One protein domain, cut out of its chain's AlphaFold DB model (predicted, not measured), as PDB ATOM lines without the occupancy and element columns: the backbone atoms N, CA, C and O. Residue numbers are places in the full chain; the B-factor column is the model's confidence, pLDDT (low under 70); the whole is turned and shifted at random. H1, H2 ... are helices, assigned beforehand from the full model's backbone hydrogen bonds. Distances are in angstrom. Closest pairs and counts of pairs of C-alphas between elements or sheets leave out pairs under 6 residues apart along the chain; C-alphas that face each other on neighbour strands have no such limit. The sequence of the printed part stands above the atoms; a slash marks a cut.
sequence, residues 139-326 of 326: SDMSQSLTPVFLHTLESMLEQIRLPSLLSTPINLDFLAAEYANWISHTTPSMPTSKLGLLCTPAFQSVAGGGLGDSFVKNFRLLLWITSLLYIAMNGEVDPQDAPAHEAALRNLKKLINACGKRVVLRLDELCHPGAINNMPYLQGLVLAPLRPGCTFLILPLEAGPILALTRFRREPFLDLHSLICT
ATOM      1  N   SER A 139     -13.297-139.427  20.137       56.50
ATOM      2  CA  SER A 139     -12.965-140.860  20.205       56.50
ATOM      3  C   SER A 139     -14.077-141.923  20.197       56.50
ATOM      4  O   SER A 139     -15.033-141.930  20.962       56.50
ATOM      5  N   ASP A 140     -13.883-142.892  19.303       57.66
ATOM      6  CA  ASP A 140     -14.527-144.211  19.185       57.66
ATOM      7  C   ASP A 140     -16.009-144.284  18.803       57.66
ATOM      8  O   ASP A 140     -16.415-145.206  18.092       57.66
ATOM      9  N   MET A 141     -16.834-143.292  19.139       56.66
ATOM     10  CA  MET A 141     -18.273-143.377  18.846       56.66
ATOM     11  C   MET A 141     -18.600-143.365  17.345       56.66
ATOM     12  O   MET A 141     -19.530-144.055  16.917       56.66
ATOM     13  N   SER A 142     -17.824-142.642  16.529       57.50
ATOM     14  CA  SER A 142     -18.052-142.544  15.082       57.50
ATOM     15  C   SER A 142     -17.708-143.816  14.300       57.50
ATOM     16  O   SER A 142     -18.200-143.963  13.186       57.50
ATOM     17  N   GLN A 143     -16.910-144.734  14.859       61.47
ATOM     18  CA  GLN A 143     -16.585-146.006  14.194       61.47
ATOM     19  C   GLN A 143     -17.689-147.060  14.381       61.47
ATOM     20  O   GLN A 143     -17.813-147.967  13.568       61.47
ATOM     21  N   SER A 144     -18.522-146.919  15.421       62.69
ATOM     22  CA  SER A 144     -19.578-147.892  15.749       62.69
ATOM     23  C   SER A 144     -20.897-147.697  14.994       62.69
ATOM     24  O   SER A 144     -21.803-148.520  15.118       62.69
ATOM     25  N   LEU A 145     -21.045-146.607  14.234       67.62
ATOM     26  CA  LEU A 145     -22.239-146.405  13.419       67.62
ATOM     27  C   LEU A 145     -22.135-147.276  12.173       67.62
ATOM     28  O   LEU A 145     -21.378-146.968  11.253       67.62
ATOM     29  N   THR A 146     -22.908-148.360  12.148       73.44
ATOM     30  CA  THR A 146     -22.984-149.232  10.981       73.44
ATOM     31  C   THR A 146     -23.483-148.412   9.782       73.44
ATOM     32  O   THR A 146     -24.512-147.737   9.886       73.44
ATOM     33  N   PRO A 147     -22.791-148.444   8.627       82.62
ATOM     34  CA  PRO A 147     -23.247-147.791   7.395       82.62
ATOM     35  C   PRO A 147     -24.694-148.144   7.031       82.62
ATOM     36  O   PRO A 147     -25.421-147.310   6.498       82.62
ATOM     37  N   VAL A 148     -25.123-149.354   7.404       84.06
ATOM     38  CA  VAL A 148     -26.503-149.842   7.300       84.06
ATOM     39  C   VAL A 148     -27.489-148.900   7.989       84.06
ATOM     40  O   VAL A 148     -28.478-148.511   7.384       84.06
ATOM     41  N   PHE A 149     -27.214-148.473   9.224       82.12
ATOM     42  CA  PHE A 149     -28.145-147.636   9.978       82.12
ATOM     43  C   PHE A 149     -28.293-146.237   9.375       82.12
ATOM     44  O   PHE A 149     -29.402-145.719   9.266       82.12
ATOM     45  N   LEU A 150     -27.186-145.643   8.916       83.31
ATOM     46  CA  LEU A 150     -27.237-144.381   8.176       83.31
ATOM     47  C   LEU A 150     -28.035-144.533   6.878       83.31
ATOM     48  O   LEU A 150     -28.852-143.672   6.574       83.31
ATOM     49  N   HIS A 151     -27.845-145.632   6.151       88.69
ATOM     50  CA  HIS A 151     -28.577-145.891   4.917       88.69
ATOM     51  C   HIS A 151     -30.088-146.051   5.147       88.69
ATOM     52  O   HIS A 151     -30.882-145.473   4.407       88.69
ATOM     53  N   THR A 152     -30.499-146.762   6.202       88.12
ATOM     54  CA  THR A 152     -31.918-146.890   6.574       88.12
ATOM     55  C   THR A 152     -32.537-145.525   6.863       88.12
ATOM     56  O   THR A 152     -33.608-145.207   6.352       88.12
ATOM     57  N   LEU A 153     -31.843-144.691   7.637       86.75
ATOM     58  CA  LEU A 153     -32.306-143.346   7.965       86.75
ATOM     59  C   LEU A 153     -32.383-142.437   6.739       86.75
ATOM     60  O   LEU A 153     -33.328-141.670   6.596       86.75
ATOM     61  N   GLU A 154     -31.417-142.541   5.831       89.31
ATOM     62  CA  GLU A 154     -31.463-141.841   4.550       89.31
ATOM     63  C   GLU A 154     -32.663-142.286   3.710       89.31
ATOM     64  O   GLU A 154     -33.379-141.440   3.188       89.31
ATOM     65  N   SER A 155     -32.930-143.591   3.635       90.06
ATOM     66  CA  SER A 155     -34.095-144.128   2.924       90.06
ATOM     67  C   SER A 155     -35.412-143.598   3.501       90.06
ATOM     68  O   SER A 155     -36.275-143.142   2.753       90.06
ATOM     69  N   MET A 156     -35.547-143.565   4.830       86.44
ATOM     70  CA  MET A 156     -36.721-142.990   5.499       86.44
ATOM     71  C   MET A 156     -36.853-141.480   5.254       86.44
ATOM     72  O   MET A 156     -37.951-140.981   5.031       86.44
ATOM     73  N   LEU A 157     -35.739-140.746   5.252       88.31
ATOM     74  CA  LEU A 157     -35.721-139.311   4.971       88.31
ATOM     75  C   LEU A 157     -36.173-138.995   3.533       88.31
ATOM     76  O   LEU A 157     -36.820-137.973   3.302       88.31
ATOM     77  N   GLU A 158     -35.854-139.857   2.565       89.25
ATOM     78  CA  GLU A 158     -36.302-139.716   1.170       89.25
ATOM     79  C   GLU A 158     -37.793-140.028   0.975       89.25
ATOM     80  O   GLU A 158     -38.403-139.567   0.007       89.25
ATOM     81  N   GLN A 159     -38.406-140.759   1.909       86.94
ATOM     82  CA  GLN A 159     -39.843-141.034   1.896       86.94
ATOM     83  C   GLN A 159     -40.680-139.853   2.398       86.94
ATOM     84  O   GLN A 159     -41.880-139.827   2.145       86.94
ATOM     85  N   ILE A 160     -40.074-138.850   3.049       81.94
ATOM     86  CA  ILE A 160     -40.801-137.670   3.530       81.94
ATOM     87  C   ILE A 160     -41.310-136.857   2.333       81.94
ATOM     88  O   ILE A 160     -40.563-136.113   1.684       81.94
ATOM     89  N   ARG A 161     -42.611-136.978   2.058       79.19
ATOM     90  CA  ARG A 161     -43.335-136.165   1.084       79.19
ATOM     91  C   ARG A 161     -44.039-135.034   1.824       79.19
ATOM     92  O   ARG A 161     -44.736-135.247   2.804       79.19
ATOM     93  N   LEU A 162     -43.856-133.803   1.352       72.31
ATOM     94  CA  LEU A 162     -44.778-132.742   1.746       72.31
ATOM     95  C   LEU A 162     -46.102-132.958   1.007       72.31
ATOM     96  O   LEU A 162     -46.072-133.311  -0.177       72.31
ATOM     97  N   PRO A 163     -47.240-132.659   1.652       71.81
ATOM     98  CA  PRO A 163     -48.510-132.522   0.963       71.81
ATOM     99  C   PRO A 163     -48.349-131.595  -0.244       71.81
ATOM    100  O   PRO A 163     -47.624-130.597  -0.174       71.81
ATOM    101  N   SER A 164     -49.069-131.881  -1.330       65.50
ATOM    102  CA  SER A 164     -49.031-131.164  -2.621       65.50
ATOM    103  C   SER A 164     -49.333-129.655  -2.545       65.50
ATOM    104  O   SER A 164     -49.335-128.964  -3.560       65.50
ATOM    105  N   LEU A 165     -49.584-129.133  -1.343       59.34
ATOM    106  CA  LEU A 165     -49.856-127.736  -1.023       59.34
ATOM    107  C   LEU A 165     -48.674-126.798  -1.311       59.34
ATOM    108  O   LEU A 165     -48.874-125.593  -1.417       59.34
ATOM    109  N   LEU A 166     -47.459-127.323  -1.483       66.94
ATOM    110  CA  LEU A 166     -46.297-126.549  -1.934       66.94
ATOM    111  C   LEU A 166     -46.108-126.688  -3.446       66.94
ATOM    112  O   LEU A 166     -45.070-127.127  -3.930       66.94
ATOM    113  N   SER A 167     -47.134-126.318  -4.206       68.00
ATOM    114  CA  SER A 167     -47.043-126.177  -5.665       68.00
ATOM    115  C   SER A 167     -46.189-124.972  -6.079       68.00
ATOM    116  O   SER A 167     -45.758-124.876  -7.227       68.00
ATOM    117  N   THR A 168     -45.892-124.062  -5.149       75.19
ATOM    118  CA  THR A 168     -44.987-122.937  -5.380       75.19
ATOM    119  C   THR A 168     -43.523-123.376  -5.292       75.19
ATOM    120  O   THR A 168     -43.146-124.001  -4.295       75.19
ATOM    121  N   PRO A 169     -42.668-123.006  -6.263       81.81
ATOM    122  CA  PRO A 169     -41.240-123.293  -6.194       81.81
ATOM    123  C   PRO A 169     -40.632-122.679  -4.928       81.81
ATOM    124  O   PRO A 169     -40.887-121.519  -4.598       81.81
ATOM    125  N   ILE A 170     -39.823-123.464  -4.210       83.25
ATOM    126  CA  ILE A 170     -39.156-123.010  -2.986       83.25
ATOM    127  C   ILE A 170     -38.135-121.934  -3.367       83.25
ATOM    128  O   ILE A 170     -37.129-122.215  -4.015       83.25
ATOM    129  N   ASN A 171     -38.381-120.699  -2.941       87.38
ATOM    130  CA  ASN A 171     -37.424-119.607  -3.056       87.38
ATOM    131  C   ASN A 171     -36.540-119.584  -1.796       87.38
ATOM    132  O   ASN A 171     -37.047-119.353  -0.698       87.38
ATOM    133  N   LEU A 172     -35.231-119.828  -1.944       84.38
ATOM    134  CA  LEU A 172     -34.296-119.874  -0.809       84.38
ATOM    135  C   LEU A 172     -34.159-118.544  -0.079       84.38
ATOM    136  O   LEU A 172     -33.988-118.568   1.134       84.38
ATOM    137  N   ASP A 173     -34.229-117.411  -0.773       83.31
ATOM    138  CA  ASP A 173     -34.098-116.096  -0.140       83.31
ATOM    139  C   ASP A 173     -35.315-115.809   0.738       83.31
ATOM    140  O   ASP A 173     -35.178-115.378   1.885       83.31
ATOM    141  N   PHE A 174     -36.508-116.119   0.220       84.62
ATOM    142  CA  PHE A 174     -37.745-116.055   0.995       84.62
ATOM    143  C   PHE A 174     -37.679-117.000   2.194       84.62
ATOM    144  O   PHE A 174     -37.932-116.577   3.318       84.62
ATOM    145  N   LEU A 175     -37.266-118.253   1.973       84.38
ATOM    146  CA  LEU A 175     -37.107-119.241   3.032       84.38
ATOM    147  C   LEU A 175     -36.133-118.726   4.099       84.38
ATOM    148  O   LEU A 175     -36.488-118.626   5.264       84.38
ATOM    149  N   ALA A 176     -34.929-118.311   3.720       84.81
ATOM    150  CA  ALA A 176     -33.930-117.794   4.645       84.81
ATOM    151  C   ALA A 176     -34.456-116.602   5.461       84.81
ATOM    152  O   ALA A 176     -34.268-116.574   6.679       84.81
ATOM    153  N   ALA A 177     -35.158-115.658   4.824       83.44
ATOM    154  CA  ALA A 177     -35.790-114.533   5.509       83.44
ATOM    155  C   ALA A 177     -36.872-114.993   6.503       83.44
ATOM    156  O   ALA A 177     -36.908-114.517   7.638       83.44
ATOM    157  N   GLU A 178     -37.702-115.959   6.112       83.31
ATOM    158  CA  GLU A 178     -38.764-116.545   6.932       83.31
ATOM    159  C   GLU A 178     -38.200-117.248   8.182       83.31
ATOM    160  O   GLU A 178     -38.725-117.084   9.287       83.31
ATOM    161  N   TYR A 179     -37.100-118.001   8.045       84.00
ATOM    162  CA  TYR A 179     -36.427-118.649   9.182       84.00
ATOM    163  C   TYR A 179     -35.675-117.652  10.049       84.00
ATOM    164  O   TYR A 179     -35.734-117.755  11.272       84.00
ATOM    165  N   ALA A 180     -34.996-116.674   9.453       82.38
ATOM    166  CA  ALA A 180     -34.362-115.607  10.217       82.38
ATOM    167  C   ALA A 180     -35.408-114.862  11.058       82.38
ATOM    168  O   ALA A 180     -35.183-114.602  12.242       82.38
ATOM    169  N   ASN A 181     -36.578-114.590  10.472       82.12
ATOM    170  CA  ASN A 181     -37.700-113.983  11.168       82.12
ATOM    171  C   ASN A 181     -38.232-114.886  12.287       82.12
ATOM    172  O   ASN A 181     -38.404-114.414  13.403       82.12
ATOM    173  N   TRP A 182     -38.416-116.178  12.021       82.00
ATOM    174  CA  TRP A 182     -38.869-117.169  13.003       82.00
ATOM    175  C   TRP A 182     -37.939-117.323  14.208       82.00
ATOM    176  O   TRP A 182     -38.397-117.418  15.339       82.00
ATOM    177  N   ILE A 183     -36.629-117.348  13.965       79.81
ATOM    178  CA  ILE A 183     -35.620-117.462  15.023       79.81
ATOM    179  C   ILE A 183     -35.564-116.168  15.845       79.81
ATOM    180  O   ILE A 183     -35.336-116.206  17.053       79.81
ATOM    181  N   SER A 184     -35.769-115.017  15.195       80.75
ATOM    182  CA  SER A 184     -35.644-113.700  15.830       80.75
ATOM    183  C   SER A 184     -36.924-113.227  16.522       80.75
ATOM    184  O   SER A 184     -36.850-112.445  17.468       80.75
ATOM    185  N   HIS A 185     -38.092-113.679  16.064       78.50
ATOM    186  CA  HIS A 185     -39.394-113.196  16.505       78.50
ATOM    187  C   HIS A 185     -40.327-114.361  16.818       78.50
ATOM    188  O   HIS A 185     -40.429-115.323  16.062       78.50
ATOM    189  N   THR A 186     -41.124-114.203  17.871       66.69
ATOM    190  CA  THR A 186     -42.292-115.045  18.158       66.69
ATOM    191  C   THR A 186     -43.453-114.687  17.226       66.69
ATOM    192  O   THR A 186     -44.523-114.286  17.684       66.69
ATOM    193  N   THR A 187     -43.228-114.728  15.913       62.16
ATOM    194  CA  THR A 187     -44.330-114.606  14.954       62.16
ATOM    195  C   THR A 187     -45.216-115.849  15.042       62.16
ATOM    196  O   THR A 187     -44.695-116.933  15.320       62.16
ATOM    197  N   PRO A 188     -46.544-115.702  14.867       64.12
ATOM    198  CA  PRO A 188     -47.465-116.831  14.910       64.12
ATOM    199  C   PRO A 188     -47.050-117.905  13.902       64.12
ATOM    200  O   PRO A 188     -46.485-117.608  12.844       64.12
ATOM    201  N   SER A 189     -47.274-119.162  14.282       62.34
ATOM    202  CA  SER A 189     -46.793-120.321  13.546       62.34
ATOM    203  C   SER A 189     -47.351-120.352  12.120       62.34
ATOM    204  O   SER A 189     -48.514-120.049  11.859       62.34
ATOM    205  N   MET A 190     -46.482-120.699  11.172       65.31
ATOM    206  CA  MET A 190     -46.893-121.001   9.803       65.31
ATOM    207  C   MET A 190     -47.810-122.231   9.813       65.31
ATOM    208  O   MET A 190     -47.603-123.128  10.634       65.31
ATOM    209  N   PRO A 191     -48.759-122.340   8.867       73.06
ATOM    210  CA  PRO A 191     -49.613-123.523   8.751       73.06
ATOM    211  C   PRO A 191     -48.816-124.791   8.410       73.06
ATOM    212  O   PRO A 191     -49.308-125.900   8.593       73.06
ATOM    213  N   THR A 192     -47.587-124.639   7.911       78.56
ATOM    214  CA  THR A 192     -46.688-125.735   7.550       78.56
ATOM    215  C   THR A 192     -45.545-125.873   8.547       78.56
ATOM    216  O   THR A 192     -44.899-124.883   8.910       78.56
ATOM    217  N   SER A 193     -45.213-127.116   8.905       84.62
ATOM    218  CA  SER A 193     -44.029-127.422   9.709       84.62
ATOM    219  C   SER A 193     -42.756-126.957   8.997       84.62
ATOM    220  O   SER A 193     -42.344-127.515   7.979       84.62
ATOM    221  N   LYS A 194     -42.097-125.946   9.573       86.12
ATOM    222  CA  LYS A 194     -40.790-125.448   9.117       86.12
ATOM    223  C   LYS A 194     -39.746-126.567   9.131       86.12
ATOM    224  O   LYS A 194     -38.934-126.698   8.221       86.12
ATOM    225  N   LEU A 195     -39.768-127.413  10.148       86.69
ATOM    226  CA  LEU A 195     -38.825-128.521  10.230       86.69
ATOM    227  C   LEU A 195     -39.087-129.557   9.132       86.69
ATOM    228  O   LEU A 195     -38.150-129.982   8.463       86.69
ATOM    229  N   GLY A 196     -40.364-129.871   8.886       88.00
ATOM    230  CA  GLY A 196     -40.781-130.742   7.787       88.00
ATOM    231  C   GLY A 196     -40.280-130.236   6.437       88.00
ATOM    232  O   GLY A 196     -39.660-130.996   5.702       88.00
ATOM    233  N   LEU A 197     -40.440-128.936   6.158       89.25
ATOM    234  CA  LEU A 197     -39.972-128.321   4.915       89.25
ATOM    235  C   LEU A 197     -38.464-128.495   4.696       89.25
ATOM    236  O   LEU A 197     -38.055-128.930   3.617       89.25
ATOM    237  N   LEU A 198     -37.646-128.224   5.719       91.25
ATOM    238  CA  LEU A 198     -36.190-128.393   5.630       91.25
ATOM    239  C   LEU A 198     -35.774-129.848   5.452       91.25
ATOM    240  O   LEU A 198     -34.735-130.094   4.857       91.25
ATOM    241  N   CYS A 199     -36.556-130.808   5.942       92.56
ATOM    242  CA  CYS A 199     -36.245-132.230   5.819       92.56
ATOM    243  C   CYS A 199     -36.584-132.814   4.440       92.56
ATOM    244  O   CYS A 199     -36.262-133.974   4.189       92.56
ATOM    245  N   THR A 200     -37.175-132.054   3.517       91.31
ATOM    246  CA  THR A 200     -37.692-132.615   2.258       91.31
ATOM    247  C   THR A 200     -36.684-132.686   1.111       91.31
ATOM    248  O   THR A 200     -35.748-131.883   1.053       91.31
ATOM    249  N   PRO A 201     -36.894-133.599   0.141       91.12
ATOM    250  CA  PRO A 201     -36.065-133.664  -1.065       91.12
ATOM    251  C   PRO A 201     -36.134-132.379  -1.901       91.12
ATOM    252  O   PRO A 201     -35.155-131.993  -2.534       91.12
ATOM    253  N   ALA A 202     -37.267-131.668  -1.860       89.75
ATOM    254  CA  ALA A 202     -37.419-130.381  -2.531       89.75
ATOM    255  C   ALA A 202     -36.417-129.354  -1.984       89.75
ATOM    256  O   ALA A 202     -35.692-128.737  -2.763       89.75
ATOM    257  N   PHE A 203     -36.277-129.239  -0.657       91.00
ATOM    258  CA  PHE A 203     -35.241-128.392  -0.060       91.00
ATOM    259  C   PHE A 203     -33.834-128.805  -0.512       91.00
ATOM    260  O   PHE A 203     -33.028-127.935  -0.841       91.00
ATOM    261  N   GLN A 204     -33.553-130.112  -0.610       92.81
ATOM    262  CA  GLN A 204     -32.278-130.592  -1.147       92.81
ATOM    263  C   GLN A 204     -32.034-130.132  -2.581       92.81
ATOM    264  O   GLN A 204     -30.947-129.640  -2.865       92.81
ATOM    265  N   SER A 205     -33.030-130.235  -3.460       91.38
ATOM    266  CA  SER A 205     -32.881-129.819  -4.859       91.38
ATOM    267  C   SER A 205     -32.549-128.331  -4.999       91.38
ATOM    268  O   SER A 205     -31.718-127.963  -5.826       91.38
ATOM    269  N   VAL A 206     -33.137-127.475  -4.154       90.12
ATOM    270  CA  VAL A 206     -32.911-126.030  -4.241       90.12
ATOM    271  C   VAL A 206     -31.617-125.619  -3.536       90.12
ATOM    272  O   VAL A 206     -30.811-124.884  -4.100       90.12
ATOM    273  N   ALA A 207     -31.370-126.107  -2.317       89.94
ATOM    274  CA  ALA A 207     -30.182-125.737  -1.544       89.94
ATOM    275  C   ALA A 207     -28.902-126.448  -2.018       89.94
ATOM    276  O   ALA A 207     -27.801-125.924  -1.821       89.94
ATOM    277  N   GLY A 208     -29.026-127.624  -2.638       91.19
ATOM    278  CA  GLY A 208     -27.913-128.474  -3.066       91.19
ATOM    279  C   GLY A 208     -26.988-127.787  -4.063       91.19
ATOM    280  O   GLY A 208     -25.771-127.797  -3.874       91.19
ATOM    281  N   GLY A 209     -27.555-127.066  -5.037       89.06
ATOM    282  CA  GLY A 209     -26.781-126.321  -6.037       89.06
ATOM    283  C   GLY A 209     -25.874-125.232  -5.448       89.06
ATOM    284  O   GLY A 209     -24.821-124.945  -6.008       89.06
ATOM    285  N   GLY A 210     -26.246-124.650  -4.301       85.44
ATOM    286  CA  GLY A 210     -25.455-123.614  -3.628       85.44
ATOM    287  C   GLY A 210     -24.564-124.140  -2.500       85.44
ATOM    288  O   GLY A 210     -23.445-123.676  -2.315       85.44
ATOM    289  N   LEU A 211     -25.021-125.097  -1.701       88.44
ATOM    290  CA  LEU A 211     -24.292-125.515  -0.493       88.44
ATOM    291  C   LEU A 211     -23.543-126.847  -0.676       88.44
ATOM    292  O   LEU A 211     -22.653-127.190   0.112       88.44
ATOM    293  N   GLY A 212     -23.856-127.566  -1.753       92.81
ATOM    294  CA  GLY A 212     -23.399-128.914  -2.057       92.81
ATOM    295  C   GLY A 212     -24.343-129.976  -1.491       92.81
ATOM    296  O   GLY A 212     -24.710-129.935  -0.316       92.81
ATOM    297  N   ASP A 213     -24.683-130.976  -2.302       93.62
ATOM    298  CA  ASP A 213     -25.666-132.010  -1.941       93.62
ATOM    299  C   ASP A 213     -25.300-132.766  -0.663       93.62
ATOM    300  O   ASP A 213     -26.148-133.000   0.196       93.62
ATOM    301  N   SER A 214     -24.016-133.086  -0.487       92.31
ATOM    302  CA  SER A 214     -23.527-133.754   0.723       92.31
ATOM    303  C   SER A 214     -23.786-132.922   1.983       92.31
ATOM    304  O   SER A 214     -24.196-133.463   3.011       92.31
ATOM    305  N   PHE A 215     -23.606-131.598   1.915       94.00
ATOM    306  CA  PHE A 215     -23.906-130.715   3.040       94.00
ATOM    307  C   PHE A 215     -25.391-130.763   3.383       94.00
ATOM    308  O   PHE A 215     -25.757-131.033   4.528       94.00
ATOM    309  N   VAL A 216     -26.233-130.529   2.375       94.06
ATOM    310  CA  VAL A 216     -27.679-130.426   2.563       94.06
ATOM    311  C   VAL A 216     -28.253-131.748   3.056       94.06
ATOM    312  O   VAL A 216     -29.050-131.748   3.989       94.06
ATOM    313  N   LYS A 217     -27.777-132.879   2.532       93.38
ATOM    314  CA  LYS A 217     -28.151-134.214   3.004       93.38
ATOM    315  C   LYS A 217     -27.811-134.426   4.484       93.38
ATOM    316  O   LYS A 217     -28.680-134.817   5.260       93.38
ATOM    317  N   ASN A 218     -26.577-134.126   4.908       93.00
ATOM    318  CA  ASN A 218     -26.187-134.259   6.321       93.00
ATOM    319  C   ASN A 218     -26.967-133.290   7.227       93.00
ATOM    320  O   ASN A 218     -27.292-133.640   8.361       93.00
ATOM    321  N   PHE A 219     -27.289-132.092   6.738       94.81
ATOM    322  CA  PHE A 219     -28.107-131.119   7.460       94.81
ATOM    323  C   PHE A 219     -29.556-131.598   7.634       94.81
ATOM    324  O   PHE A 219     -30.076-131.561   8.747       94.81
ATOM    325  N   ARG A 220     -30.179-132.123   6.570       94.50
ATOM    326  CA  ARG A 220     -31.511-132.749   6.621       94.50
ATOM    327  C   ARG A 220     -31.549-133.892   7.633       94.50
ATOM    328  O   ARG A 220     -32.419-133.914   8.498       94.50
ATOM    329  N   LEU A 221     -30.569-134.798   7.566       93.69
ATOM    330  CA  LEU A 221     -30.427-135.900   8.520       93.69
ATOM    331  C   LEU A 221     -30.296-135.389   9.955       93.69
ATOM    332  O   LEU A 221     -31.000-135.865  10.839       93.69
ATOM    333  N   LEU A 222     -29.437-134.397  10.198       94.94
ATOM    334  CA  LEU A 222     -29.259-133.813  11.525       94.94
ATOM    335  C   LEU A 222     -30.583-133.290  12.096       94.94
ATOM    336  O   LEU A 222     -30.915-133.600  13.242       94.94
ATOM    337  N   LEU A 223     -31.345-132.528  11.308       94.31
ATOM    338  CA  LEU A 223     -32.641-131.990  11.721       94.31
ATOM    339  C   LEU A 223     -33.646-133.101  12.023       94.31
ATOM    340  O   LEU A 223     -34.286-133.093  13.077       94.31
ATOM    341  N   TRP A 224     -33.756-134.077  11.129       92.56
ATOM    342  CA  TRP A 224     -34.701-135.173  11.278       92.56
ATOM    343  C   TRP A 224     -34.386-136.046  12.499       92.56
ATOM    344  O   TRP A 224     -35.254-136.265  13.338       92.56
ATOM    345  N   ILE A 225     -33.127-136.448  12.685       93.56
ATOM    346  CA  ILE A 225     -32.697-137.275  13.825       93.56
ATOM    347  C   ILE A 225     -32.849-136.506  15.144       93.56
ATOM    348  O   ILE A 225     -33.256-137.084  16.149       93.56
ATOM    349  N   THR A 226     -32.587-135.194  15.150       94.12
ATOM    350  CA  THR A 226     -32.847-134.345  16.327       94.12
ATOM    351  C   THR A 226     -34.338-134.306  16.665       94.12
ATOM    352  O   THR A 226     -34.700-134.365  17.839       94.12
ATOM    353  N   SER A 227     -35.201-134.274  15.647       91.94
ATOM    354  CA  SER A 227     -36.658-134.348  15.818       91.94
ATOM    355  C   SER A 227     -37.081-135.690  16.409       91.94
ATOM    356  O   SER A 227     -37.828-135.720  17.380       91.94
ATOM    357  N   LEU A 228     -36.559-136.797  15.870       90.25
ATOM    358  CA  LEU A 228     -36.820-138.141  16.387       90.25
ATOM    359  C   LEU A 228     -36.367-138.285  17.838       90.25
ATOM    360  O   LEU A 228     -37.108-138.826  18.652       90.25
ATOM    361  N   LEU A 229     -35.182-137.770  18.181       93.62
ATOM    362  CA  LEU A 229     -34.695-137.777  19.559       93.62
ATOM    363  C   LEU A 229     -35.631-136.990  20.476       93.62
ATOM    364  O   LEU A 229     -35.955-137.466  21.559       93.62
ATOM    365  N   TYR A 230     -36.072-135.805  20.048       93.06
ATOM    366  CA  TYR A 230     -37.008-134.996  20.822       93.06
ATOM    367  C   TYR A 230     -38.331-135.733  21.059       93.06
ATOM    368  O   TYR A 230     -38.798-135.779  22.192       93.06
ATOM    369  N   ILE A 231     -38.914-136.338  20.021       91.00
ATOM    370  CA  ILE A 231     -40.160-137.105  20.146       91.00
ATOM    371  C   ILE A 231     -39.952-138.292  21.092       91.00
ATOM    372  O   ILE A 231     -40.715-138.452  22.039       91.00
ATOM    373  N   ALA A 232     -38.884-139.069  20.896       91.12
ATOM    374  CA  ALA A 232     -38.576-140.227  21.728       91.12
ATOM    375  C   ALA A 232     -38.381-139.845  23.205       91.12
ATOM    376  O   ALA A 232     -38.898-140.523  24.078       91.12
ATOM    377  N   MET A 233     -37.705-138.729  23.495       93.44
ATOM    378  CA  MET A 233     -37.492-138.260  24.870       93.44
ATOM    379  C   MET A 233     -38.767-137.794  25.586       93.44
ATOM    380  O   MET A 233     -38.755-137.707  26.811       93.44
ATOM    381  N   ASN A 234     -39.822-137.442  24.848       92.62
ATOM    382  CA  ASN A 234     -41.087-136.969  25.415       92.62
ATOM    383  C   ASN A 234     -42.217-138.006  25.314       92.62
ATOM    384  O   ASN A 234     -43.321-137.733  25.777       92.62
ATOM    385  N   GLY A 235     -41.971-139.157  24.685       91.25
ATOM    386  CA  GLY A 235     -42.942-140.240  24.590       91.25
ATOM    387  C   GLY A 235     -43.055-141.006  25.905       91.25
ATOM    388  O   GLY A 235     -42.060-141.207  26.601       91.25
ATOM    389  N   GLU A 236     -44.265-141.454  26.237       91.69
ATOM    390  CA  GLU A 236     -44.462-142.451  27.288       91.69
ATOM    391  C   GLU A 236     -43.925-143.804  26.797       91.69
ATOM    392  O   GLU A 236     -44.151-144.193  25.650       91.69
ATOM    393  N   VAL A 237     -43.172-144.500  27.648       91.88
ATOM    394  CA  VAL A 237     -42.519-145.774  27.318       91.88
ATOM    395  C   VAL A 237     -42.977-146.814  28.326       91.88
ATOM    396  O   VAL A 237     -42.875-146.587  29.532       91.88
ATOM    397  N   ASP A 238     -43.470-147.951  27.835       92.88
ATOM    398  CA  ASP A 238     -43.804-149.091  28.685       92.88
ATOM    399  C   ASP A 238     -42.537-149.557  29.434       92.88
ATOM    400  O   ASP A 238     -41.470-149.675  28.815       92.88
ATOM    401  N   PRO A 239     -42.600-149.823  30.752       91.56
ATOM    402  CA  PRO A 239     -41.466-150.337  31.515       91.56
ATOM    403  C   PRO A 239     -40.733-151.523  30.870       91.56
ATOM    404  O   PRO A 239     -39.519-151.642  31.046       91.56
ATOM    405  N   GLN A 240     -41.428-152.380  30.112       94.06
ATOM    406  CA  GLN A 240     -40.809-153.526  29.434       94.06
ATOM    407  C   GLN A 240     -39.890-153.110  28.270       94.06
ATOM    408  O   GLN A 240     -38.869-153.754  28.028       94.06
ATOM    409  N   ASP A 241     -40.196-151.996  27.605       94.19
ATOM    410  CA  ASP A 241     -39.448-151.481  26.453       94.19
ATOM    411  C   ASP A 241     -38.333-150.498  26.842       94.19
ATOM    412  O   ASP A 241     -37.527-150.093  25.995       94.19
ATOM    413  N   ALA A 242     -38.238-150.119  28.121       93.31
ATOM    414  CA  ALA A 242     -37.290-149.118  28.606       93.31
ATOM    415  C   ALA A 242     -35.818-149.387  28.206       93.31
ATOM    416  O   ALA A 242     -35.159-148.447  27.746       93.31
ATOM    417  N   PRO A 243     -35.276-150.625  28.279       94.50
ATOM    418  CA  PRO A 243     -33.891-150.892  27.872       94.50
ATOM    419  C   PRO A 243     -33.655-150.675  26.369       94.50
ATOM    420  O   PRO A 243     -32.629-150.117  25.962       94.50
ATOM    421  N   ALA A 244     -34.613-151.094  25.538       91.69
ATOM    422  CA  ALA A 244     -34.552-150.929  24.090       91.69
ATOM    423  C   ALA A 244     -34.692-149.453  23.695       91.69
ATOM    424  O   ALA A 244     -33.944-148.954  22.848       91.69
ATOM    425  N   HIS A 245     -35.598-148.735  24.360       91.56
ATOM    426  CA  HIS A 245     -35.777-147.301  24.199       91.56
ATOM    427  C   HIS A 245     -34.500-146.526  24.558       91.56
ATOM    428  O   HIS A 245     -34.035-145.691  23.782       91.56
ATOM    429  N   GLU A 246     -33.861-146.843  25.686       93.12
ATOM    430  CA  GLU A 246     -32.615-146.192  26.093       93.12
ATOM    431  C   GLU A 246     -31.472-146.455  25.094       93.12
ATOM    432  O   GLU A 246     -30.707-145.547  24.745       93.12
ATOM    433  N   ALA A 247     -31.374-147.682  24.570       90.88
ATOM    434  CA  ALA A 247     -30.428-148.016  23.510       90.88
ATOM    435  C   ALA A 247     -30.689-147.203  22.227       90.88
ATOM    436  O   ALA A 247     -29.743-146.671  21.637       90.88
ATOM    437  N   ALA A 248     -31.955-147.037  21.834       90.12
ATOM    438  CA  ALA A 248     -32.344-146.205  20.699       90.12
ATOM    439  C   ALA A 248     -31.962-144.729  20.915       90.12
ATOM    440  O   ALA A 248     -31.323-144.132  20.045       90.12
ATOM    441  N   LEU A 249     -32.242-144.156  22.093       92.62
ATOM    442  CA  LEU A 249     -31.841-142.787  22.444       92.62
ATOM    443  C   LEU A 249     -30.318-142.599  22.369       92.62
ATOM    444  O   LEU A 249     -29.842-141.583  21.852       92.62
ATOM    445  N   ARG A 250     -29.533-143.573  22.855       91.25
ATOM    446  CA  ARG A 250     -28.066-143.548  22.729       91.25
ATOM    447  C   ARG A 250     -27.635-143.533  21.263       91.25
ATOM    448  O   ARG A 250     -26.780-142.727  20.900       91.25
ATOM    449  N   ASN A 251     -28.238-144.360  20.411       88.44
ATOM    450  CA  ASN A 251     -27.918-144.405  18.981       88.44
ATOM    451  C   ASN A 251     -28.283-143.100  18.254       88.44
ATOM    452  O   ASN A 251     -27.467-142.585  17.486       88.44
ATOM    453  N   LEU A 252     -29.443-142.508  18.553       90.69
ATOM    454  CA  LEU A 252     -29.845-141.203  18.012       90.69
ATOM    455  C   LEU A 252     -28.863-140.094  18.419       90.69
ATOM    456  O   LEU A 252     -28.441-139.302  17.577       90.69
ATOM    457  N   LYS A 253     -28.411-140.066  19.680       91.44
ATOM    458  CA  LYS A 253     -27.390-139.107  20.143       91.44
ATOM    459  C   LYS A 253     -26.061-139.264  19.395       91.44
ATOM    460  O   LYS A 253     -25.469-138.262  18.993       91.44
ATOM    461  N   LYS A 254     -25.603-140.502  19.159       89.31
ATOM    462  CA  LYS A 254     -24.386-140.769  18.364       89.31
ATOM    463  C   LYS A 254     -24.519-140.243  16.937       89.31
ATOM    464  O   LYS A 254     -23.598-139.610  16.425       89.31
ATOM    465  N   LEU A 255     -25.669-140.471  16.309       89.56
ATOM    466  CA  LEU A 255     -25.955-139.985  14.964       89.56
ATOM    467  C   LEU A 255     -25.994-138.464  14.869       89.56
ATOM    468  O   LEU A 255     -25.419-137.905  13.937       89.56
ATOM    469  N   ILE A 256     -26.643-137.801  15.827       92.31
ATOM    470  CA  ILE A 256     -26.672-136.336  15.912       92.31
ATOM    471  C   ILE A 256     -25.246-135.802  16.011       92.31
ATOM    472  O   ILE A 256     -24.901-134.866  15.296       92.31
ATOM    473  N   ASN A 257     -24.397-136.431  16.829       90.75
ATOM    474  CA  ASN A 257     -22.993-136.048  16.941       90.75
ATOM    475  C   ASN A 257     -22.244-136.216  15.606       90.75
ATOM    476  O   ASN A 257     -21.580-135.293  15.135       90.75
ATOM    477  N   ALA A 258     -22.415-137.361  14.938       89.06
ATOM    478  CA  ALA A 258     -21.772-137.642  13.657       89.06
ATOM    479  C   ALA A 258     -22.223-136.686  12.535       89.06
ATOM    480  O   ALA A 258     -21.381-136.105  11.845       89.06
ATOM    481  N   CYS A 259     -23.533-136.492  12.362       91.19
ATOM    482  CA  CYS A 259     -24.090-135.597  11.342       91.19
ATOM    483  C   CYS A 259     -23.752-134.135  11.656       91.19
ATOM    484  O   CYS A 259     -23.296-133.405  10.779       91.19
ATOM    485  N   GLY A 260     -23.890-133.733  12.921       92.62
ATOM    486  CA  GLY A 260     -23.562-132.397  13.405       92.62
ATOM    487  C   GLY A 260     -22.113-132.018  13.135       92.62
ATOM    488  O   GLY A 260     -21.844-130.954  12.579       92.62
ATOM    489  N   LYS A 261     -21.174-132.928  13.412       91.00
ATOM    490  CA  LYS A 261     -19.754-132.734  13.098       91.00
ATOM    491  C   LYS A 261     -19.516-132.514  11.602       91.00
ATOM    492  O   LYS A 261     -18.794-131.591  11.238       91.00
ATOM    493  N   ARG A 262     -20.131-133.321  10.727       91.81
ATOM    494  CA  ARG A 262     -20.009-133.164   9.261       91.81
ATOM    495  C   ARG A 262     -20.564-131.822   8.784       91.81
ATOM    496  O   ARG A 262     -19.920-131.150   7.984       91.81
ATOM    497  N   VAL A 263     -21.723-131.421   9.307       93.75
ATOM    498  CA  VAL A 263     -22.349-130.125   9.011       93.75
ATOM    499  C   VAL A 263     -21.437-128.979   9.445       93.75
ATOM    500  O   VAL A 263     -21.171-128.089   8.644       93.75
ATOM    501  N   VAL A 264     -20.901-129.011  10.668       92.00
ATOM    502  CA  VAL A 264     -20.027-127.949  11.192       92.00
ATOM    503  C   VAL A 264     -18.713-127.841  10.418       92.00
ATOM    504  O   VAL A 264     -18.316-126.737  10.054       92.00
ATOM    505  N   LEU A 265     -18.062-128.966  10.105       90.38
ATOM    506  CA  LEU A 265     -16.843-128.966   9.290       90.38
ATOM    507  C   LEU A 265     -17.091-128.356   7.910       90.38
ATOM    508  O   LEU A 265     -16.300-127.553   7.425       90.38
ATOM    509  N   ARG A 266     -18.222-128.692   7.290       91.31
ATOM    510  CA  ARG A 266     -18.569-128.145   5.983       91.31
ATOM    511  C   ARG A 266     -18.979-126.674   6.058       91.31
ATOM    512  O   ARG A 266     -18.633-125.912   5.163       91.31
ATOM    513  N   LEU A 267     -19.640-126.244   7.133       89.62
ATOM    514  CA  LEU A 267     -19.878-124.821   7.392       89.62
ATOM    515  C   LEU A 267     -18.564-124.049   7.531       89.62
ATOM    516  O   LEU A 267     -18.471-122.948   7.007       89.62
ATOM    517  N   ASP A 268     -17.535-124.618   8.160       86.94
ATOM    518  CA  ASP A 268     -16.211-123.981   8.233       86.94
ATOM    519  C   ASP A 268     -15.566-123.782   6.865       86.94
ATOM    520  O   ASP A 268     -14.896-122.773   6.624       86.94
ATOM    521  N   GLU A 269     -15.763-124.737   5.961       86.81
ATOM    522  CA  GLU A 269     -15.299-124.636   4.582       86.81
ATOM    523  C   GLU A 269     -16.083-123.577   3.801       86.81
ATOM    524  O   GLU A 269     -15.476-122.774   3.097       86.81
ATOM    525  N   LEU A 270     -17.412-123.539   3.944       83.75
ATOM    526  CA  LEU A 270     -18.283-122.587   3.243       83.75
ATOM    527  C   LEU A 270     -18.115-121.151   3.758       83.75
ATOM    528  O   LEU A 270     -18.066-120.206   2.975       83.75
ATOM    529  N   CYS A 271     -17.959-120.982   5.070       79.94
ATOM    530  CA  CYS A 271     -17.707-119.693   5.717       79.94
ATOM    531  C   CYS A 271     -16.251-119.226   5.566       79.94
ATOM    532  O   CYS A 271     -15.882-118.147   6.041       79.94
ATOM    533  N   HIS A 272     -15.397-120.015   4.909       76.88
ATOM    534  CA  HIS A 272     -14.026-119.624   4.631       76.88
ATOM    535  C   HIS A 272     -14.008-118.355   3.756       76.88
ATOM    536  O   HIS A 272     -14.601-118.366   2.680       76.88
ATOM    537  N   PRO A 273     -13.257-117.289   4.099       67.00
ATOM    538  CA  PRO A 273     -13.229-116.056   3.299       67.00
ATOM    539  C   PRO A 273     -12.880-116.284   1.821       67.00
ATOM    540  O   PRO A 273     -13.474-115.697   0.927       67.00
ATOM    541  N   GLY A 274     -11.939-117.192   1.554       70.50
ATOM    542  CA  GLY A 274     -11.622-117.645   0.195       70.50
ATOM    543  C   GLY A 274     -12.765-118.378  -0.522       70.50
ATOM    544  O   GLY A 274     -12.892-118.216  -1.726       70.50
ATOM    545  N   ALA A 275     -13.608-119.138   0.187       72.81
ATOM    546  CA  ALA A 275     -14.785-119.776  -0.406       72.81
ATOM    547  C   ALA A 275     -15.892-118.748  -0.681       72.81
ATOM    548  O   ALA A 275     -16.438-118.734  -1.778       72.81
ATOM    549  N   ILE A 276     -16.135-117.820   0.253       70.75
ATOM    550  CA  ILE A 276     -17.087-116.708   0.078       70.75
ATOM    551  C   ILE A 276     -16.704-115.851  -1.135       70.75
ATOM    552  O   ILE A 276     -17.555-115.491  -1.947       70.75
ATOM    553  N   ASN A 277     -15.412-115.568  -1.323       68.50
ATOM    554  CA  ASN A 277     -14.936-114.826  -2.492       68.50
ATOM    555  C   ASN A 277     -15.213-115.551  -3.822       68.50
ATOM    556  O   ASN A 277     -15.349-114.893  -4.849       68.50
ATOM    557  N   ASN A 278     -15.344-116.878  -3.793       73.38
ATOM    558  CA  ASN A 278     -15.614-117.704  -4.967       73.38
ATOM    559  C   ASN A 278     -17.110-118.039  -5.139       73.38
ATOM    560  O   ASN A 278     -17.482-118.648  -6.137       73.38
ATOM    561  N   MET A 279     -17.968-117.651  -4.188       73.50
ATOM    562  CA  MET A 279     -19.407-117.935  -4.182       73.50
ATOM    563  C   MET A 279     -20.206-116.620  -4.215       73.50
ATOM    564  O   MET A 279     -20.561-116.089  -3.159       73.50
ATOM    565  N   PRO A 280     -20.510-116.065  -5.406       69.75
ATOM    566  CA  PRO A 280     -21.135-114.744  -5.530       69.75
ATOM    567  C   PRO A 280     -22.508-114.637  -4.841       69.75
ATOM    568  O   PRO A 280     -22.847-113.580  -4.315       69.75
ATOM    569  N   TYR A 281     -23.269-115.731  -4.745       66.88
ATOM    570  CA  TYR A 281     -24.539-115.762  -4.004       66.88
ATOM    571  C   TYR A 281     -24.344-115.604  -2.485       66.88
ATOM    572  O   TYR A 281     -25.125-114.910  -1.836       66.88
ATOM    573  N   LEU A 282     -23.272-116.163  -1.906       63.28
ATOM    574  CA  LEU A 282     -22.962-115.964  -0.485       63.28
ATOM    575  C   LEU A 282     -22.491-114.540  -0.197       63.28
ATOM    576  O   LEU A 282     -22.740-114.033   0.892       63.28
ATOM    577  N   GLN A 283     -21.853-113.866  -1.156       61.06
ATOM    578  CA  GLN A 283     -21.480-112.459  -0.989       61.06
ATOM    579  C   GLN A 283     -22.718-111.581  -0.803       61.06
ATOM    580  O   GLN A 283     -22.712-110.726   0.076       61.06
ATOM    581  N   GLY A 284     -23.797-111.837  -1.553       55.50
ATOM    582  CA  GLY A 284     -25.077-111.145  -1.378       55.50
ATOM    583  C   GLY A 284     -25.689-111.367   0.009       55.50
ATOM    584  O   GLY A 284     -26.104-110.410   0.652       55.50
ATOM    585  N   LEU A 285     -25.669-112.605   0.510       53.12
ATOM    586  CA  LEU A 285     -26.195-112.967   1.835       53.12
ATOM    587  C   LEU A 285     -25.352-112.425   3.002       53.12
ATOM    588  O   LEU A 285     -25.902-111.996   4.015       53.12
ATOM    589  N   VAL A 286     -24.021-112.432   2.877       49.69
ATOM    590  CA  VAL A 286     -23.089-111.996   3.935       49.69
ATOM    591  C   VAL A 286     -22.921-110.474   3.961       49.69
ATOM    592  O   VAL A 286     -22.665-109.904   5.024       49.69
ATOM    593  N   LEU A 287     -23.047-109.808   2.808       39.50
ATOM    594  CA  LEU A 287     -22.840-108.362   2.662       39.50
ATOM    595  C   LEU A 287     -24.143-107.563   2.554       39.50
ATOM    596  O   LEU A 287     -24.071-106.333   2.491       39.50
ATOM    597  N   ALA A 288     -25.315-108.210   2.551       37.56
ATOM    598  CA  ALA A 288     -26.584-107.499   2.614       37.56
ATOM    599  C   ALA A 288     -26.585-106.581   3.850       37.56
ATOM    600  O   ALA A 288     -26.348-107.056   4.967       37.56
ATOM    601  N   PRO A 289     -26.826-105.267   3.684       35.47
ATOM    602  CA  PRO A 289     -26.900-104.348   4.804       35.47
ATOM    603  C   PRO A 289     -28.084-104.755   5.678       35.47
ATOM    604  O   PRO A 289     -29.244-104.476   5.371       35.47
ATOM    605  N   LEU A 290     -27.783-105.448   6.774       36.50
ATOM    606  CA  LEU A 290     -28.745-105.725   7.826       36.50
ATOM    607  C   LEU A 290     -29.329-104.383   8.278       36.50
ATOM    608  O   LEU A 290     -28.590-103.419   8.511       36.50
ATOM    609  N   ARG A 291     -30.664-104.308   8.359       35.62
ATOM    610  CA  ARG A 291     -31.377-103.115   8.840       35.62
ATOM    611  C   ARG A 291     -30.712-102.603  10.127       35.62
ATOM    612  O   ARG A 291     -30.284-103.427  10.939       35.62
ATOM    613  N   PRO A 292     -30.633-101.280  10.360       31.25
ATOM    614  CA  PRO A 292     -30.137-100.762  11.629       31.25
ATOM    615  C   PRO A 292     -30.964-101.366  12.777       31.25
ATOM    616  O   PRO A 292     -32.151-101.089  12.889       31.25
ATOM    617  N   GLY A 293     -30.343-102.241  13.575       35.12
ATOM    618  CA  GLY A 293     -31.010-103.033  14.622       35.12
ATOM    619  C   GLY A 293     -30.891-104.554  14.456       35.12
ATOM    620  O   GLY A 293     -31.021-105.280  15.435       35.12
ATOM    621  N   CYS A 294     -30.563-105.048  13.262       30.94
ATOM    622  CA  CYS A 294     -30.265-106.456  13.019       30.94
ATOM    623  C   CYS A 294     -28.760-106.692  13.205       30.94
ATOM    624  O   CYS A 294     -27.951-106.512  12.296       30.94
ATOM    625  N   THR A 295     -28.364-107.052  14.423       31.05
ATOM    626  CA  THR A 295     -27.039-107.621  14.702       31.05
ATOM    627  C   THR A 295     -26.864-108.874  13.843       31.05
ATOM    628  O   THR A 295     -27.828-109.615  13.675       31.05
ATOM    629  N   PHE A 296     -25.664-109.103  13.294       32.56
ATOM    630  CA  PHE A 296     -25.307-110.340  12.589       32.56
ATOM    631  C   PHE A 296     -26.009-111.552  13.220       32.56
ATOM    632  O   PHE A 296     -25.744-111.872  14.378       32.56
ATOM    633  N   LEU A 297     -26.845-112.261  12.457       29.86
ATOM    634  CA  LEU A 297     -27.251-113.630  12.783       29.86
ATOM    635  C   LEU A 297     -26.072-114.580  12.501       29.86
ATOM    636  O   LEU A 297     -26.169-115.546  11.761       29.86
ATOM    637  N   ILE A 298     -24.921-114.305  13.110       34.19
ATOM    638  CA  ILE A 298     -24.143-115.374  13.720       34.19
ATOM    639  C   ILE A 298     -24.618-115.304  15.163       34.19
ATOM    640  O   ILE A 298     -24.135-114.461  15.917       34.19
ATOM    641  N   LEU A 299     -25.668-116.075  15.476       28.38
ATOM    642  CA  LEU A 299     -26.306-116.129  16.792       28.38
ATOM    643  C   LEU A 299     -25.244-115.962  17.895       28.38
ATOM    644  O   LEU A 299     -24.348-116.807  17.986       28.38
ATOM    645  N   PRO A 300     -25.290-114.900  18.719       27.77
ATOM    646  CA  PRO A 300     -24.462-114.849  19.908       27.77
ATOM    647  C   PRO A 300     -24.926-115.987  20.822       27.77
ATOM    648  O   PRO A 300     -25.981-115.917  21.448       27.77
ATOM    649  N   LEU A 301     -24.136-117.060  20.852       37.97
ATOM    650  CA  LEU A 301     -24.292-118.260  21.678       37.97
ATOM    651  C   LEU A 301     -24.030-117.963  23.177       37.97
ATOM    652  O   LEU A 301     -23.325-118.703  23.856       37.97
ATOM    653  N   GLU A 302     -24.537-116.846  23.709       30.22
ATOM    654  CA  GLU A 302     -24.389-116.509  25.138       30.22
ATOM    655  C   GLU A 302     -25.438-117.203  26.021       30.22
ATOM    656  O   GLU A 302     -25.230-117.364  27.219       30.22
ATOM    657  N   ALA A 303     -26.511-117.724  25.427       28.69
ATOM    658  CA  ALA A 303     -27.326-118.771  26.028       28.69
ATOM    659  C   ALA A 303     -26.925-120.077  25.343       28.69
ATOM    660  O   ALA A 303     -27.014-120.164  24.120       28.69
ATOM    661  N   GLY A 304     -26.422-121.054  26.101       26.17
ATOM    662  CA  GLY A 304     -25.865-122.291  25.556       26.17
ATOM    663  C   GLY A 304     -26.738-122.933  24.460       26.17
ATOM    664  O   GLY A 304     -27.947-122.743  24.432       26.17
ATOM    665  N   PRO A 305     -26.165-123.735  23.559       32.56
ATOM    666  CA  PRO A 305     -26.841-124.268  22.365       32.56
ATOM    667  C   PRO A 305     -28.042-125.170  22.673       32.56
ATOM    668  O   PRO A 305     -28.923-125.339  21.831       32.56
ATOM    669  N   ILE A 306     -28.129-125.674  23.906       28.92
ATOM    670  CA  ILE A 306     -29.331-126.320  24.426       28.92
ATOM    671  C   ILE A 306     -30.506-125.333  24.400       28.92
ATOM    672  O   ILE A 306     -31.588-125.730  24.011       28.92
ATOM    673  N   LEU A 307     -30.327-124.042  24.688       26.64
ATOM    674  CA  LEU A 307     -31.394-123.032  24.737       26.64
ATOM    675  C   LEU A 307     -31.956-122.609  23.375       26.64
ATOM    676  O   LEU A 307     -33.131-122.283  23.323       26.64
ATOM    677  N   ALA A 308     -31.223-122.667  22.262       29.19
ATOM    678  CA  ALA A 308     -31.822-122.382  20.945       29.19
ATOM    679  C   ALA A 308     -32.691-123.551  20.436       29.19
ATOM    680  O   ALA A 308     -33.730-123.323  19.824       29.19
ATOM    681  N   LEU A 309     -32.309-124.795  20.759       31.19
ATOM    682  CA  LEU A 309     -33.105-125.999  20.484       31.19
ATOM    683  C   LEU A 309     -34.163-126.295  21.571       31.19
ATOM    684  O   LEU A 309     -35.130-126.990  21.299       31.19
ATOM    685  N   THR A 310     -34.033-125.755  22.786       27.52
ATOM    686  CA  THR A 310     -35.042-125.883  23.867       27.52
ATOM    687  C   THR A 310     -35.941-124.656  24.008       27.52
ATOM    688  O   THR A 310     -36.971-124.730  24.668       27.52
ATOM    689  N   ARG A 311     -35.635-123.549  23.319       30.39
ATOM    690  CA  ARG A 311     -36.599-122.473  23.026       30.39
ATOM    691  C   ARG A 311     -37.456-122.801  21.799       30.39
ATOM    692  O   ARG A 311     -38.175-121.934  21.308       30.39
ATOM    693  N   PHE A 312     -37.462-124.065  21.364       35.03
ATOM    694  CA  PHE A 312     -38.689-124.688  20.878       35.03
ATOM    695  C   PHE A 312     -39.689-124.646  22.034       35.03
ATOM    696  O   PHE A 312     -39.718-125.500  22.918       35.03
ATOM    697  N   ARG A 313     -40.452-123.555  22.071       35.81
ATOM    698  CA  ARG A 313     -41.616-123.394  22.936       35.81
ATOM    699  C   ARG A 313     -42.474-124.662  22.813       35.81
ATOM    700  O   ARG A 313     -42.489-125.273  21.747       35.81
ATOM    701  N   ARG A 314     -43.209-125.019  23.871       36.50
ATOM    702  CA  ARG A 314     -44.329-125.980  23.833       36.50
ATOM    703  C   ARG A 314     -45.447-125.473  22.899       36.50
ATOM    704  O   ARG A 314     -46.562-125.226  23.338       36.50
ATOM    705  N   GLU A 315     -45.144-125.218  21.637       34.03
ATOM    706  CA  GLU A 315     -46.154-125.279  20.599       34.03
ATOM    707  C   GLU A 315     -46.355-126.763  20.313       34.03
ATOM    708  O   GLU A 315     -45.372-127.514  20.303       34.03
ATOM    709  N   PRO A 316     -47.601-127.226  20.145       35.47
ATOM    710  CA  PRO A 316     -47.808-128.578  19.671       35.47
ATOM    711  C   PRO A 316     -47.022-128.684  18.365       35.47
ATOM    712  O   PRO A 316     -47.235-127.887  17.448       35.47
ATOM    713  N   PHE A 317     -46.070-129.619  18.308       41.28
ATOM    714  CA  PHE A 317     -45.527-130.117  17.053       41.28
ATOM    715  C   PHE A 317     -46.723-130.702  16.308       41.28
ATOM    716  O   PHE A 317     -47.006-131.892  16.403       41.28
ATOM    717  N   LEU A 318     -47.492-129.828  15.661       38.12
ATOM    718  CA  LEU A 318     -48.584-130.198  14.800       38.12
ATOM    719  C   LEU A 318     -47.925-130.922  13.635       38.12
ATOM    720  O   LEU A 318     -47.381-130.341  12.699       38.12
ATOM    721  N   ASP A 319     -47.940-132.234  13.810       44.47
ATOM    722  CA  ASP A 319     -48.180-133.199  12.771       44.47
ATOM    723  C   ASP A 319     -47.024-133.475  11.805       44.47
ATOM    724  O   ASP A 319     -47.227-133.734  10.624       44.47
ATOM    725  N   LEU A 320     -45.792-133.552  12.331       37.94
ATOM    726  CA  LEU A 320     -44.724-134.286  11.634       37.94
ATOM    727  C   LEU A 320     -45.134-135.759  11.403       37.94
ATOM    728  O   LEU A 320     -44.699-136.366  10.436       37.94
ATOM    729  N   HIS A 321     -45.998-136.299  12.271       39.22
ATOM    730  CA  HIS A 321     -46.571-137.637  12.161       39.22
ATOM    731  C   HIS A 321     -47.555-137.761  10.981       39.22
ATOM    732  O   HIS A 321     -47.347-138.624  10.132       39.22
ATOM    733  N   SER A 322     -48.543-136.861  10.822       37.25
ATOM    734  CA  SER A 322     -49.401-136.865   9.615       37.25
ATOM    735  C   SER A 322     -48.631-136.658   8.309       37.25
ATOM    736  O   SER A 322     -49.032-137.183   7.274       37.25
ATOM    737  N   LEU A 323     -47.510-135.927   8.353       35.97
ATOM    738  CA  LEU A 323     -46.672-135.663   7.183       35.97
ATOM    739  C   LEU A 323     -45.813-136.872   6.771       35.97
ATOM    740  O   LEU A 323     -45.334-136.918   5.646       35.97
ATOM    741  N   ILE A 324     -45.561-137.807   7.693       38.22
ATOM    742  CA  ILE A 324     -44.775-139.030   7.455       38.22
ATOM    743  C   ILE A 324     -45.694-140.224   7.133       38.22
ATOM    744  O   ILE A 324     -45.257-141.164   6.477       38.22
ATOM    745  N   CYS A 325     -46.960-140.184   7.561       30.88
ATOM    746  CA  CYS A 325     -47.938-141.266   7.389       30.88
ATOM    747  C   CYS A 325     -49.021-140.996   6.319       30.88
ATOM    748  O   CYS A 325     -50.062-141.651   6.348       30.88
ATOM    749  N   THR A 326     -48.794-140.061   5.388       32.53
ATOM    750  CA  THR A 326     -49.606-139.883   4.163       32.53
ATOM    751  C   THR A 326     -48.801-140.222   2.919       32.53
ATOM    752  O   THR A 326     -49.405-140.803   1.991       32.53
TER     753      THR A 326
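Overview. This is residues 139 to 326 of the 326 residues of an uncharacterized protein of Hyaloscypha hepaticicola (UniProt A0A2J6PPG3). A long helical hairpin, H5 and H6, runs through the model, with H5 in the middle and the shorter helices H1, H3 and H4 packed on H5. H7 and H8 turn a corner beyond the last residue of H6, and from there a loose stretch, residues 288 to 326 with the short H9 and H10, leads back to H10 close to H3. The printed part has 188 residues with ten named helices, H1 to H10 in chain order, and no named strand; the class is all helix. It is compact, with a radius of gyration of the C-alphas of 17.9 A and spans of 57 by 40 by 36 A.

Arrangement. H6, residues 242 to 270, and H5, residues 213 to 234, form a helical hairpin and touch at a shallow tilt of 31 degrees, opposite ways; their closest C-alphas, of Cys 259 and Leu 222, are 5.5 A apart. H5 is the hub, touching four helices. With residues 220 to 224 alone it touches H1, residues 147 to 159, about perpendicular at 89 degrees, closest at the C-alphas of Leu 221 and Glu 154, 7.2 A. The same residues touch H3, residues 194 to 198, closest at the C-alphas of Arg 220 and Leu 198, 6.5 A. Residues 213 to 217 alone touch H4, residues 201 to 211, at a steep tilt of 49 degrees, closest at the C-alphas of Val 216 and Gln 204, 5.9 A. H2, residues 172 to 184, and H3 are near each other, with 6 pairs of C-alphas within 10 A. H7, residues 273 to 278, and H8, residues 280 to 287, only just touch, with 3 pairs of C-alphas within 8 A, and touch only at the corner; the closest C-alphas, of Ile 276 and Leu 282, are 5.9 A apart. H9, residues 305 to 310, touches no helix. H10, residues 320 to 324, is close but not clearly touching H3, with the C-alphas of Leu 320 and Gly 196 closest at 6.6 A. Every O i to N i+4 pair is within hydrogen-bond range in H1, H2, H3, H5, H6, H7, H8 and H10; in H4 it is 5 of 7, in H9 1 of 2.

Along the chain. H6 measures 41.3 A, from C-alpha 242 at (-37.290, -149.118, 28.606) to C-alpha 270 at (-18.283, -122.587, 3.243). H5 measures 31.8 A, H1 18.7 A, H2 17.8 A and H4 14.3 A.

Size, cuts and confidence. The C-alphas farthest apart, of Gln 240 and Pro 289, are 56.7 A apart. The printed part has no cut. The links H1 to H2 and H8 to H9 are long. Residues 280 to 326 are among those under pLDDT 70.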